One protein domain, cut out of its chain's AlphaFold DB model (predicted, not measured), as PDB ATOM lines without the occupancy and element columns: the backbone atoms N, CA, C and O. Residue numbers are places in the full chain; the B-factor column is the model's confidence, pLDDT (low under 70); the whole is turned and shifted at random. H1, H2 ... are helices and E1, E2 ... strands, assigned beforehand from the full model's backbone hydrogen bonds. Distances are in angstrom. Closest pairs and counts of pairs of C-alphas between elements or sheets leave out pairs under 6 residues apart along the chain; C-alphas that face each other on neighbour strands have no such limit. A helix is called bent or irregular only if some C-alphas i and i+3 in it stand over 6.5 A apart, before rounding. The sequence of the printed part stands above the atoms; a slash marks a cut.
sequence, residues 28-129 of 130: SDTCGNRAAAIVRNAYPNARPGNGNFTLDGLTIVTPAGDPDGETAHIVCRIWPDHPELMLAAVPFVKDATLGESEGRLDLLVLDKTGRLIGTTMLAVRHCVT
ATOM      1  N   SER A  28     129.040 278.895 243.217       61.97
ATOM      2  CA  SER A  28     130.061 278.520 242.258       61.97
ATOM      3  C   SER A  28     129.611 278.696 240.817       61.97
ATOM      4  O   SER A  28     130.448 278.683 239.917       61.97
ATOM      5  N   ASP A  29     128.321 278.914 240.601       77.31
ATOM      6  CA  ASP A  29     127.747 279.118 239.287       77.31
ATOM      7  C   ASP A  29     127.080 280.493 239.189       77.31
ATOM      8  O   ASP A  29     126.086 280.799 239.837       77.31
ATOM      9  N   THR A  30     127.634 281.337 238.323       84.06
ATOM     10  CA  THR A  30     127.116 282.684 238.046       84.06
ATOM     11  C   THR A  30     126.242 282.739 236.788       84.06
ATOM     12  O   THR A  30     125.892 283.832 236.319       84.06
ATOM     13  N   CYS A  31     125.867 281.581 236.222       87.88
ATOM     14  CA  CYS A  31     125.000 281.530 235.048       87.88
ATOM     15  C   CYS A  31     123.611 282.088 235.385       87.88
ATOM     16  O   CYS A  31     123.018 282.815 234.577       87.88
ATOM     17  N   GLY A  32     123.096 281.781 236.582       83.19
ATOM     18  CA  GLY A  32     121.743 282.141 236.998       83.19
ATOM     19  C   GLY A  32     120.696 281.689 235.970       83.19
ATOM     20  O   GLY A  32     120.819 280.643 235.336       83.19
ATOM     21  N   ASN A  33     119.687 282.522 235.714       86.25
ATOM     22  CA  ASN A  33     118.656 282.249 234.704       86.25
ATOM     23  C   ASN A  33     119.129 282.424 233.242       86.25
ATOM     24  O   ASN A  33     118.344 282.217 232.313       86.25
ATOM     25  N   ARG A  34     120.393 282.809 233.008       90.44
ATOM     26  CA  ARG A  34     120.926 283.092 231.664       90.44
ATOM     27  C   ARG A  34     121.480 281.861 230.958       90.44
ATOM     28  O   ARG A  34     121.660 281.928 229.746       90.44
ATOM     29  N   ALA A  35     121.692 280.745 231.658       92.62
ATOM     30  CA  ALA A  35     122.263 279.513 231.098       92.62
ATOM     31  C   ALA A  35     121.612 279.103 229.762       92.62
ATOM     32  O   ALA A  35     122.289 278.957 228.748       92.62
ATOM     33  N   ALA A  36     120.279 279.020 229.724       94.25
ATOM     34  CA  ALA A  36     119.548 278.655 228.510       94.25
ATOM     35  C   ALA A  36     119.715 279.679 227.370       94.25
ATOM     36  O   ALA A  36     119.723 279.308 226.198       94.25
ATOM     37  N   ALA A  37     119.838 280.971 227.685       94.19
ATOM     38  CA  ALA A  37     120.096 282.003 226.682       94.19
ATOM     39  C   ALA A  37     121.527 281.912 226.131       94.19
ATOM     40  O   ALA A  37     121.710 282.017 224.922       94.19
ATOM     41  N   ILE A  38     122.514 281.644 226.991       94.44
ATOM     42  CA  ILE A  38     123.913 281.422 226.596       94.44
ATOM     43  C   ILE A  38     124.000 280.243 225.622       94.44
ATOM     44  O   ILE A  38     124.556 280.396 224.537       94.44
ATOM     45  N   VAL A  39     123.387 279.101 225.962       94.50
ATOM     46  CA  VAL A  39     123.388 277.907 225.098       94.50
ATOM     47  C   VAL A  39     122.714 278.194 223.755       94.50
ATOM     48  O   VAL A  39     123.291 277.884 222.718       94.50
ATOM     49  N   ARG A  40     121.546 278.851 223.741       94.44
ATOM     50  CA  ARG A  40     120.858 279.219 222.487       94.44
ATOM     51  C   ARG A  40     121.687 280.143 221.597       94.44
ATOM     52  O   ARG A  40     121.684 279.974 220.383       94.44
ATOM     53  N   ASN A  41     122.378 281.112 222.191       92.94
ATOM     54  CA  ASN A  41     123.183 282.071 221.441       92.94
ATOM     55  C   ASN A  41     124.466 281.433 220.889       92.94
ATOM     56  O   ASN A  41     124.852 281.728 219.761       92.94
ATOM     57  N   ALA A  42     125.127 280.576 221.672       93.19
ATOM     58  CA  ALA A  42     126.365 279.913 221.268       93.19
ATOM     59  C   ALA A  42     126.125 278.741 220.301       93.19
ATOM     60  O   ALA A  42     126.941 278.497 219.415       93.19
ATOM     61  N   TYR A  43     124.993 278.046 220.439       94.19
ATOM     62  CA  TYR A  43     124.651 276.851 219.669       94.19
ATOM     63  C   TYR A  43     123.242 276.981 219.070       94.19
ATOM     64  O   TYR A  43     122.311 276.306 219.514       94.19
ATOM     65  N   PRO A  44     123.053 277.813 218.030       94.25
ATOM     66  CA  PRO A  44     121.729 278.090 217.461       94.25
ATOM     67  C   PRO A  44     121.043 276.853 216.854       94.25
ATOM     68  O   PRO A  44     119.827 276.841 216.693       94.25
ATOM     69  N   ASN A  45     121.811 275.805 216.546       95.62
ATOM     70  CA  ASN A  45     121.306 274.542 216.005       95.62
ATOM     71  C   ASN A  45     120.960 273.507 217.092       95.62
ATOM     72  O   ASN A  45     120.464 272.427 216.766       95.62
ATOM     73  N   ALA A  46     121.237 273.798 218.367       95.56
ATOM     74  CA  ALA A  46     120.918 272.892 219.462       95.56
ATOM     75  C   ALA A  46     119.400 272.835 219.683       95.56
ATOM     76  O   ALA A  46     118.713 273.858 219.736       95.56
ATOM     77  N   ARG A  47     118.859 271.625 219.829       96.44
ATOM     78  CA  ARG A  47     117.426 271.399 220.041       96.44
ATOM     79  C   ARG A  47     117.095 271.560 221.525       96.44
ATOM     80  O   ARG A  47     117.706 270.857 222.325       96.44
ATOM     81  N   PRO A  48     116.163 272.448 221.910       95.19
ATOM     82  CA  PRO A  48     115.792 272.620 223.308       95.19
ATOM     83  C   PRO A  48     114.936 271.449 223.803       95.19
ATOM     84  O   PRO A  48     114.025 270.999 223.105       95.19
ATOM     85  N   GLY A  49     115.202 271.005 225.025       91.38
ATOM     86  CA  GLY A  49     114.344 270.119 225.804       91.38
ATOM     87  C   GLY A  49     113.894 270.783 227.106       91.38
ATOM     88  O   GLY A  49     113.927 272.008 227.249       91.38
ATOM     89  N   ASN A  50     113.464 269.974 228.074       90.31
ATOM     90  CA  ASN A  50     113.125 270.465 229.407       90.31
ATOM     91  C   ASN A  50     114.386 270.504 230.284       90.31
ATOM     92  O   ASN A  50     114.839 269.467 230.756       90.31
ATOM     93  N   GLY A  51     114.977 271.689 230.457       90.00
ATOM     94  CA  GLY A  51     116.191 271.869 231.264       90.00
ATOM     95  C   GLY A  51     117.500 271.441 230.581       90.00
ATOM     96  O   GLY A  51     118.566 271.552 231.186       90.00
ATOM     97  N   ASN A  52     117.456 271.016 229.315       93.62
ATOM     98  CA  ASN A  52     118.619 270.583 228.542       93.62
ATOM     99  C   ASN A  52     118.528 270.995 227.060       93.62
ATOM    100  O   ASN A  52     117.522 271.545 226.603       93.62
ATOM    101  N   PHE A  53     119.605 270.737 226.322       95.19
ATOM    102  CA  PHE A  53     119.706 270.911 224.877       95.19
ATOM    103  C   PHE A  53     120.426 269.720 224.250       95.19
ATOM    104  O   PHE A  53     121.339 269.167 224.856       95.19
ATOM    105  N   THR A  54     120.076 269.368 223.015       94.19
ATOM    106  CA  THR A  54     120.764 268.318 222.250       94.19
ATOM    107  C   THR A  54     121.408 268.894 220.993       94.19
ATOM    108  O   THR A  54     120.738 269.558 220.201       94.19
ATOM    109  N   LEU A  55     122.686 268.594 220.768       92.94
ATOM    110  CA  LEU A  55     123.432 268.947 219.559       92.94
ATOM    111  C   LEU A  55     124.312 267.762 219.151       92.94
ATOM    112  O   LEU A  55     125.060 267.249 219.975       92.94
ATOM    113  N   ASP A  56     124.209 267.321 217.897       90.12
ATOM    114  CA  ASP A  56     125.023 266.229 217.333       90.12
ATOM    115  C   ASP A  56     125.019 264.930 218.165       90.12
ATOM    116  O   ASP A  56     126.012 264.215 218.255       90.12
ATOM    117  N   GLY A  57     123.878 264.621 218.790       87.31
ATOM    118  CA  GLY A  57     123.719 263.445 219.652       87.31
ATOM    119  C   GLY A  57     124.322 263.589 221.054       87.31
ATOM    120  O   GLY A  57     124.286 262.630 221.816       87.31
ATOM    121  N   LEU A  58     124.839 264.769 221.405       89.50
ATOM    122  CA  LEU A  58     125.327 265.112 222.738       89.50
ATOM    123  C   LEU A  58     124.337 266.030 223.455       89.50
ATOM    124  O   LEU A  58     123.656 266.849 222.832       89.50
ATOM    125  N   THR A  59     124.290 265.912 224.774       91.81
ATOM    126  CA  THR A  59     123.408 266.671 225.658       91.81
ATOM    127  C   THR A  59     124.189 267.749 226.401       91.81
ATOM    128  O   THR A  59     125.275 267.495 226.914       91.81
ATOM    129  N   ILE A  60     123.610 268.944 226.474       93.25
ATOM    130  CA  ILE A  60     124.033 270.049 227.335       93.25
ATOM    131  C   ILE A  60     122.951 270.229 228.397       93.25
ATOM    132  O   ILE A  60     121.791 270.470 228.053       93.25
ATOM    133  N   VAL A  61     123.308 270.161 229.674       92.75
ATOM    134  CA  VAL A  61     122.358 270.366 230.778       92.75
ATOM    135  C   VAL A  61     122.484 271.785 231.322       92.75
ATOM    136  O   VAL A  61     123.580 272.334 231.440       92.75
ATOM    137  N   THR A  62     121.345 272.418 231.602       92.94
ATOM    138  CA  THR A  62     121.297 273.708 232.310       92.94
ATOM    139  C   THR A  62     121.100 273.479 233.805       92.94
ATOM    140  O   THR A  62     120.556 272.437 234.156       92.94
ATOM    141  N   PRO A  63     121.414 274.448 234.685       90.50
ATOM    142  CA  PRO A  63     121.141 274.306 236.120       90.50
ATOM    143  C   PRO A  63     119.679 273.941 236.435       90.50
ATOM    144  O   PRO A  63     119.396 273.233 237.389       90.50
ATOM    145  N   ALA A  64     118.723 274.368 235.598       88.81
ATOM    146  CA  ALA A  64     117.310 274.013 235.758       88.81
ATOM    147  C   ALA A  64     116.991 272.536 235.439       88.81
ATOM    148  O   ALA A  64     115.941 272.044 235.838       88.81
ATOM    149  N   GLY A  65     117.857 271.858 234.681       87.62
ATOM    150  CA  GLY A  65     117.758 270.435 234.358       87.62
ATOM    151  C   GLY A  65     118.582 269.529 235.273       87.62
ATOM    152  O   GLY A  65     118.588 268.328 235.040       87.62
ATOM    153  N   ASP A  66     119.254 270.090 236.281       87.00
ATOM    154  CA  ASP A  66     120.042 269.360 237.279       87.00
ATOM    155  C   ASP A  66     119.598 269.735 238.709       87.00
ATOM    156  O   ASP A  66     120.348 270.353 239.463       87.00
ATOM    157  N   PRO A  67     118.340 269.437 239.089       81.88
ATOM    158  CA  PRO A  67     117.811 269.812 240.402       81.88
ATOM    159  C   PRO A  67     118.516 269.097 241.564       81.88
ATOM    160  O   PRO A  67     118.527 269.625 242.676       81.88
ATOM    161  N   ASP A  68     119.100 267.927 241.298       81.19
ATOM    162  CA  ASP A  68     119.717 267.057 242.300       81.19
ATOM    163  C   ASP A  68     121.246 267.245 242.386       81.19
ATOM    164  O   ASP A  68     121.875 266.754 243.320       81.19
ATOM    165  N   GLY A  69     121.849 268.008 241.461       78.19
ATOM    166  CA  GLY A  69     123.292 268.287 241.444       78.19
ATOM    167  C   GLY A  69     124.156 267.107 240.991       78.19
ATOM    168  O   GLY A  69     125.361 267.095 241.240       78.19
ATOM    169  N   GLU A  70     123.543 266.099 240.377       76.88
ATOM    170  CA  GLU A  70     124.183 264.843 239.974       76.88
ATOM    171  C   GLU A  70     124.585 264.845 238.492       76.88
ATOM    172  O   GLU A  70     125.251 263.928 238.018       76.88
ATOM    173  N   THR A  71     124.193 265.866 237.730       79.69
ATOM    174  CA  THR A  71     124.458 265.939 236.292       79.69
ATOM    175  C   THR A  71     125.425 267.066 235.963       79.69
ATOM    176  O   THR A  71     125.250 268.211 236.369       79.69
ATOM    177  N   ALA A  72     126.430 266.784 235.132       84.56
ATOM    178  CA  ALA A  72     127.304 267.831 234.617       84.56
ATOM    179  C   ALA A  72     126.493 268.860 233.801       84.56
ATOM    180  O   ALA A  72     126.049 268.584 232.684       84.56
ATOM    181  N   HIS A  73     126.322 270.057 234.357       89.94
ATOM    182  CA  HIS A  73     125.626 271.177 233.732       89.94
ATOM    183  C   HIS A  73     126.595 272.308 233.366       89.94
ATOM    184  O   HIS A  73     127.758 272.333 233.772       89.94
ATOM    185  N   ILE A  74     126.126 273.250 232.549       92.62
ATOM    186  CA  ILE A  74     126.869 274.475 232.228       92.62
ATOM    187  C   ILE A  74     127.164 275.288 233.495       92.62
ATOM    188  O   ILE A  74     126.243 275.622 234.230       92.62
ATOM    189  N   VAL A  75     128.423 275.680 233.694       91.94
ATOM    190  CA  VAL A  75     128.849 276.508 234.835       91.94
ATOM    191  C   VAL A  75     129.468 277.807 234.338       91.94
ATOM    192  O   VAL A  75     130.311 277.789 233.438       91.94
ATOM    193  N   CYS A  76     129.103 278.936 234.947       92.75
ATOM    194  CA  CYS A  76     129.650 280.244 234.599       92.75
ATOM    195  C   CYS A  76     130.464 280.853 235.742       92.75
ATOM    196  O   CYS A  76     130.061 280.835 236.908       92.75
ATOM    197  N   ARG A  77     131.568 281.518 235.400       91.81
ATOM    198  CA  ARG A  77     132.410 282.293 236.318       91.81
ATOM    199  C   ARG A  77     132.742 283.655 235.733       91.81
ATOM    200  O   ARG A  77     133.112 283.758 234.570       91.81
ATOM    201  N   ILE A  78     132.659 284.696 236.552       90.75
ATOM    202  CA  ILE A  78     133.216 286.009 236.206       90.75
ATOM    203  C   ILE A  78     134.738 285.937 236.348       90.75
ATOM    204  O   ILE A  78     135.238 285.355 237.314       90.75
ATOM    205  N   TRP A  79     135.470 286.515 235.397       87.94
ATOM    206  CA  TRP A  79     136.927 286.566 235.477       87.94
ATOM    207  C   TRP A  79     137.352 287.585 236.551       87.94
ATOM    208  O   TRP A  79     136.949 288.743 236.455       87.94
ATOM    209  N   PRO A  80     138.170 287.208 237.555       84.50
ATOM    210  CA  PRO A  80     138.559 288.120 238.637       84.50
ATOM    211  C   PRO A  80     139.220 289.426 238.164       84.50
ATOM    212  O   PRO A  80     138.828 290.500 238.608       84.50
ATOM    213  N   ASP A  81     140.178 289.334 237.237       90.50
ATOM    214  CA  ASP A  81     140.920 290.488 236.704       90.50
ATOM    215  C   ASP A  81     140.175 291.241 235.586       90.50
ATOM    216  O   ASP A  81     140.517 292.378 235.269       90.50
ATOM    217  N   HIS A  82     139.147 290.615 235.004       91.69
ATOM    218  CA  HIS A  82     138.343 291.143 233.902       91.69
ATOM    219  C   HIS A  82     136.850 290.955 234.203       91.69
ATOM    220  O   HIS A  82     136.199 290.105 233.591       91.69
ATOM    221  N   PRO A  83     136.274 291.708 235.159       90.12
ATOM    222  CA  PRO A  83     134.894 291.509 235.606       90.12
ATOM    223  C   PRO A  83     133.843 291.792 234.518       90.12
ATOM    224  O   PRO A  83     132.670 291.451 234.671       90.12
ATOM    225  N   GLU A  84     134.242 292.418 233.411       91.75
ATOM    226  CA  GLU A  84     133.451 292.576 232.193       91.75
ATOM    227  C   GLU A  84     133.321 291.293 231.358       91.75
ATOM    228  O   GLU A  84     132.483 291.251 230.452       91.75
ATOM    229  N   LEU A  85     134.133 290.274 231.659       92.81
ATOM    230  CA  LEU A  85     134.167 288.980 230.993       92.81
ATOM    231  C   LEU A  85     133.622 287.869 231.894       92.81
ATOM    232  O   LEU A  85     133.842 287.818 233.106       92.81
ATOM    233  N   MET A  86     132.944 286.924 231.255       92.69
ATOM    234  CA  MET A  86     132.442 285.707 231.875       92.69
ATOM    235  C   MET A  86     132.945 284.492 231.107       92.69
ATOM    236  O   MET A  86     132.808 284.414 229.889       92.69
ATOM    237  N   LEU A  87     133.495 283.525 231.833       93.81
ATOM    238  CA  LEU A  87     133.820 282.204 231.324       93.81
ATOM    239  C   LEU A  87     132.620 281.282 231.553       93.81
ATOM    240  O   LEU A  87     132.151 281.173 232.684       93.81
ATOM    241  N   ALA A  88     132.137 280.614 230.511       94.50
ATOM    242  CA  ALA A  88     131.127 279.566 230.628       94.50
ATOM    243  C   ALA A  88     131.706 278.232 230.146       94.50
ATOM    244  O   ALA A  88     132.133 278.108 229.001       94.50
ATOM    245  N   ALA A  89     131.723 277.246 231.034       93.62
ATOM    246  CA  ALA A  89     132.118 275.880 230.737       93.62
ATOM    247  C   ALA A  89     130.868 275.090 230.353       93.62
ATOM    248  O   ALA A  89     129.946 274.984 231.159       93.62
ATOM    249  N   VAL A  90     130.821 274.572 229.126       94.06
ATOM    250  CA  VAL A  90     129.662 273.871 228.560       94.06
ATOM    251  C   VAL A  90     130.012 272.400 228.344       94.06
ATOM    252  O   VAL A  90     130.681 272.074 227.357       94.06
ATOM    253  N   PRO A  91     129.583 271.501 229.245       91.06
ATOM    254  CA  PRO A  91     129.724 270.071 229.039       91.06
ATOM    255  C   PRO A  91     128.773 269.595 227.940       91.06
ATOM    256  O   PRO A  91     127.583 269.912 227.941       91.06
ATOM    257  N   PHE A  92     129.308 268.800 227.027       89.56
ATOM    258  CA  PHE A  92     128.571 267.969 226.091       89.56
ATOM    259  C   PHE A  92     128.781 266.519 226.507       89.56
ATOM    260  O   PHE A  92     129.903 266.016 226.425       89.56
ATOM    261  N   VAL A  93     127.712 265.856 226.933       83.88
ATOM    262  CA  VAL A  93     127.743 264.470 227.418       83.88
ATOM    263  C   VAL A  93     126.864 263.586 226.544       83.88
ATOM    264  O   VAL A  93     125.788 264.003 226.115       83.88
ATOM    265  N   LYS A  94     127.323 262.371 226.239       77.75
ATOM    266  CA  LYS A  94     126.546 261.407 225.446       77.75
ATOM    267  C   LYS A  94     125.460 260.747 226.297       77.75
ATOM    268  O   LYS A  94     124.305 260.715 225.888       77.75
ATOM    269  N   ASP A  95     125.839 260.371 227.516       68.06
ATOM    270  CA  ASP A  95     124.961 259.908 228.587       68.06
ATOM    271  C   ASP A  95     125.135 260.851 229.784       68.06
ATOM    272  O   ASP A  95     126.252 261.029 230.272       68.06
ATOM    273  N   ALA A  96     124.055 261.521 230.202       57.62
ATOM    274  CA  ALA A  96     124.072 262.542 231.259       57.62
ATOM    275  C   ALA A  96     124.009 261.960 232.687       57.62
ATOM    276  O   ALA A  96     123.982 262.706 233.658       57.62
ATOM    277  N   THR A  97     123.972 260.635 232.820       58.22
ATOM    278  CA  THR A  97     124.035 259.917 234.099       58.22
ATOM    279  C   THR A  97     125.472 259.805 234.605       58.22
ATOM    280  O   THR A  97     126.387 259.608 233.808       58.22
ATOM    281  N   LEU A  98     125.649 259.868 235.930       54.09
ATOM    282  CA  LEU A  98     126.930 259.671 236.618       54.09
ATOM    283  C   LEU A  98     127.661 258.401 236.121       54.09
ATOM    284  O   LEU A  98     127.085 257.311 236.133       54.09
ATOM    285  N   GLY A  99     128.921 258.533 235.680       60.16
ATOM    286  CA  GLY A  99     129.738 257.432 235.140       60.16
ATOM    287  C   GLY A  99     130.851 257.877 234.176       60.16
ATOM    288  O   GLY A  99     131.130 259.066 234.035       60.16
ATOM    289  N   GLU A 100     131.499 256.917 233.501       54.81
ATOM    290  CA  GLU A 100     132.419 257.204 232.389       54.81
ATOM    291  C   GLU A 100     131.611 257.536 231.129       54.81
ATOM    292  O   GLU A 100     131.013 256.660 230.506       54.81
ATOM    293  N   SER A 101     131.598 258.811 230.749       62.38
ATOM    294  CA  SER A 101     130.945 259.289 229.528       62.38
ATOM    295  C   SER A 101     131.993 259.961 228.645       62.38
ATOM    296  O   SER A 101     132.760 260.816 229.105       62.38
ATOM    297  N   GLU A 102     132.060 259.566 227.369       68.56
ATOM    298  CA  GLU A 102     132.811 260.333 226.376       68.56
ATOM    299  C   GLU A 102     132.137 261.696 226.220       68.56
ATOM    300  O   GLU A 102     130.937 261.791 225.942       68.56
ATOM    301  N   GLY A 103     132.918 262.757 226.409       77.69
ATOM    302  CA  GLY A 103     132.392 264.106 226.438       77.69
ATOM    303  C   GLY A 103     133.272 265.113 225.719       77.69
ATOM    304  O   GLY A 103     134.423 264.880 225.340       77.69
ATOM    305  N   ARG A 104     132.705 266.291 225.522       86.38
ATOM    306  CA  ARG A 104     133.415 267.460 225.015       86.38
ATOM    307  C   ARG A 104     133.113 268.621 225.942       86.38
ATOM    308  O   ARG A 104     131.973 268.792 226.352       86.38
ATOM    309  N   LEU A 105     134.124 269.405 226.276       89.00
ATOM    310  CA  LEU A 105     133.959 270.605 227.076       89.00
ATOM    311  C   LEU A 105     134.301 271.805 226.207       89.00
ATOM    312  O   LEU A 105     135.445 271.958 225.788       89.00
ATOM    313  N   ASP A 106     133.325 272.669 225.964       93.19
ATOM    314  CA  ASP A 106     133.592 273.952 225.323       93.19
ATOM    315  C   ASP A 106     133.741 275.028 226.405       93.19
ATOM    316  O   ASP A 106     132.911 275.144 227.310       93.19
ATOM    317  N   LEU A 107     134.804 275.824 226.315       93.69
ATOM    318  CA  LEU A 107     135.008 277.020 227.126       93.69
ATOM    319  C   LEU A 107     134.643 278.247 226.296       93.69
ATOM    320  O   LEU A 107     135.301 278.563 225.304       93.69
ATOM    321  N   LEU A 108     133.599 278.947 226.723       94.94
ATOM    322  CA  LEU A 108     133.107 280.164 226.092       94.94
ATOM    323  C   LEU A 108     133.572 281.385 226.878       94.94
ATOM    324  O   LEU A 108     133.438 281.421 228.100       94.94
ATOM    325  N   VAL A 109     134.044 282.410 226.176       94.56
ATOM    326  CA  VAL A 109     134.295 283.740 226.743       94.56
ATOM    327  C   VAL A 109     133.181 284.668 226.283       94.56
ATOM    328  O   VAL A 109     132.998 284.883 225.082       94.56
ATOM    329  N   LEU A 110     132.429 285.207 227.236       94.50
ATOM    330  CA  LEU A 110     131.269 286.066 227.026       94.50
ATOM    331  C   LEU A 110     131.558 287.481 227.543       94.50
ATOM    332  O   LEU A 110     132.250 287.639 228.548       94.50
ATOM    333  N   ASP A 111     130.982 288.505 226.911       92.12
ATOM    334  CA  ASP A 111     130.933 289.846 227.508       92.12
ATOM    335  C   ASP A 111     129.829 289.940 228.576       92.12
ATOM    336  O   ASP A 111     128.983 289.052 228.723       92.12
ATOM    337  N   LYS A 112     129.789 291.059 229.307       86.06
ATOM    338  CA  LYS A 112     128.773 291.340 230.340       86.06
ATOM    339  C   LYS A 112     127.314 291.235 229.871       86.06
ATOM    340  O   LYS A 112     126.422 291.124 230.710       86.06
ATOM    341  N   THR A 113     127.051 291.290 228.563       86.19
ATOM    342  CA  THR A 113     125.704 291.137 227.984       86.19
ATOM    343  C   THR A 113     125.359 289.682 227.653       86.19
ATOM    344  O   THR A 113     124.224 289.389 227.288       86.19
ATOM    345  N   GLY A 114     126.309 288.757 227.823       83.88
ATOM    346  CA  GLY A 114     126.164 287.345 227.473       83.88
ATOM    347  C   GLY A 114     126.432 287.055 225.995       83.88
ATOM    348  O   GLY A 114     126.044 285.995 225.504       83.88
ATOM    349  N   ARG A 115     127.067 287.983 225.269       89.31
ATOM    350  CA  ARG A 115     127.460 287.781 223.870       89.31
ATOM    351  C   ARG A 115     128.806 287.068 223.804       89.31
ATOM    352  O   ARG A 115     129.745 287.447 224.497       89.31
ATOM    353  N   LEU A 116     128.893 286.063 222.935       91.50
ATOM    354  CA  LEU A 116     130.110 285.291 222.697       91.50
ATOM    355  C   LEU A 116     131.203 286.156 222.051       91.50
ATOM    356  O   LEU A 116     130.977 286.765 221.006       91.50
ATOM    357  N   ILE A 117     132.379 286.186 222.677       92.50
ATOM    358  CA  ILE A 117     133.588 286.866 222.185       92.50
ATOM    359  C   ILE A 117     134.605 285.847 221.661       92.50
ATOM    360  O   ILE A 117     135.319 286.120 220.701       92.50
ATOM    361  N   GLY A 118     134.667 284.663 222.273       87.88
ATOM    362  CA  GLY A 118     135.596 283.609 221.879       87.88
ATOM    363  C   GLY A 118     135.167 282.242 222.391       87.88
ATOM    364  O   GLY A 118     134.389 282.138 223.338       87.88
ATOM    365  N   THR A 119     135.675 281.193 221.751       88.38
ATOM    366  CA  THR A 119     135.427 279.802 222.133       88.38
ATOM    367  C   THR A 119     136.696 278.977 221.972       88.38
ATOM    368  O   THR A 119     137.443 279.166 221.010       88.38
ATOM    369  N   THR A 120     136.920 278.059 222.908       86.56
ATOM    370  CA  THR A 120     137.954 277.028 222.825       86.56
ATOM    371  C   THR A 120     137.324 275.686 223.158       86.56
ATOM    372  O   THR A 120     136.719 275.522 224.216       86.56
ATOM    373  N   MET A 121     137.500 274.709 222.272       82.31
ATOM    374  CA  MET A 121     137.037 273.340 222.478       82.31
ATOM    375  C   MET A 121     138.126 272.510 223.160       82.31
ATOM    376  O   MET A 121     139.256 272.434 222.672       82.31
ATOM    377  N   LEU A 122     137.769 271.831 224.246       72.06
ATOM    378  CA  LEU A 122     138.580 270.803 224.884       72.06
ATOM    379  C   LEU A 122     137.901 269.447 224.680       72.06
ATOM    380  O   LEU A 122     136.811 269.182 225.185       72.06
ATOM    381  N   ALA A 123     138.554 268.563 223.928       66.56
ATOM    382  CA  ALA A 123     138.116 267.177 223.823       66.56
ATOM    383  C   ALA A 123     138.481 266.438 225.118       66.56
ATOM    384  O   ALA A 123     139.665 266.296 225.435       66.56
ATOM    385  N   VAL A 124     137.479 265.957 225.857       62.75
ATOM    386  CA  VAL A 124     137.681 265.254 227.127       62.75
ATOM    387  C   VAL A 124     137.344 263.784 226.911       62.75
ATOM    388  O   VAL A 124     136.192 263.373 226.934       62.75
ATOM    389  N   ARG A 125     138.373 262.969 226.668       55.59
ATOM    390  CA  ARG A 125     138.179 261.537 226.373       55.59
ATOM    391  C   ARG A 125     137.605 260.742 227.554       55.59
ATOM    392  O   ARG A 125     137.066 259.674 227.321       55.59
ATOM    393  N   HIS A 126     137.713 261.260 228.780       54.59
ATOM    394  CA  HIS A 126     137.160 260.649 229.989       54.59
ATOM    395  C   HIS A 126     136.677 261.759 230.934       54.59
ATOM    396  O   HIS A 126     137.493 262.413 231.586       54.59
ATOM    397  N   CYS A 127     135.367 262.013 230.982       51.16
ATOM    398  CA  CYS A 127     134.772 262.810 232.053       51.16
ATOM    399  C   CYS A 127     134.463 261.867 233.219       51.16
ATOM    400  O   CYS A 127     133.549 261.057 233.118       51.16
ATOM    401  N   VAL A 128     135.230 261.956 234.308       45.31
ATOM    402  CA  VAL A 128     134.870 261.315 235.580       45.31
ATOM    403  C   VAL A 128     133.972 262.291 236.330       45.31
ATOM    404  O   VAL A 128     134.440 263.339 236.777       45.31
ATOM    405  N   THR A 129     132.681 261.989 236.426       46.47
ATOM    406  CA  THR A 129     131.756 262.709 237.312       46.47
ATOM    407  C   THR A 129     131.944 262.156 238.727       46.47
ATOM    408  O   THR A 129     131.675 260.975 238.948       46.47
TER     409      THR A 129
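Overview. This is residues 28 to 129 of the 130 residues of an uncharacterized protein of Burkholderia lata (strain ATCC 17760 / DSM 23089 / LMG 22485 / NCIMB 9086 / R18194 / 383) (UniProt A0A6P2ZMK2). A twisted, antiparallel sheet of four strands, E3, E4, E5 and E6 in that order, is a wall; helix H1 and the small hairpin of E1 and E2 cover one face of it, while no named element covers the other. H1 runs across the strands, and the last strand, E6, bends sharply near its end. The printed part has 102 residues, with one named helix and six named strands in the order H1, E1, E2, E3, E4, E5, E6, and its class is mostly strand. It is compact, with a radius of gyration of the C-alphas of 12.9 A, and spans 35 by 26 by 25 A.

Along the chain. Find C-alpha 75 at (128.849, 276.508, 234.835), where E3, residues 75 to 78, begins. E4 follows with residues 85 to 93, 25.6 A long; E5 is residues 100 to 111, 33.0 A; E6 is residues 116 to 128, 27.6 A, ending at C-alpha 128 at (134.870, 261.315, 235.580), with a bend of 88 degrees at residue 125. Go back to C-alpha 32 at (121.743, 282.141, 236.998) for H1, residues 32 to 42, 16.5 A long; it is irregular, with C-alphas 33 and 36 7.2 A apart. E1 is residues 52 to 55, 10.3 A, and E2 residues 58 to 61, 10.1 A.

Arrangement. Look first at the meander E3, E4, E5, E6, each strand the antiparallel neighbour of the one before; E3 and E6 are its edge strands. In the hairpin E3 and E4, N 77 and O 87 are 2.8 A apart, within hydrogen-bond range. So are N 92 and O 104 of E4 and E5, at 2.7 A, and N 105 and O 122 of E5 and E6, at 2.9 A. H1 is on this sheet at a height of 8.7 A, making two layers, a helix on one face of a sheet. It is only just over E5, on which 3 of its 11 C-alphas fall, and runs across it at 87 degrees on the local plane. In H1, 5 of 7 O i to N i+4 pairs are within hydrogen-bond range. E2 and E4 have 10 pairs of C-alphas within 8 A, the closest being Ile 60 and Phe 92 at 5.1 A. E1 and E2 are an antiparallel hairpin, with N 53 and O 60 2.8 A apart, within hydrogen-bond range. E2 and E6 are apart.

Size, cuts and confidence. The two C-alphas farthest apart, of Gly 57 and Asp 81, are 36.3 A apart. The printed part has no cut. The link from E2 to E3, residues 62 to 74, is long. The mean pLDDT of the printed part is 84.6; look for values under 70 at residue 28, residues 95 to 102 and residues 123 to 129.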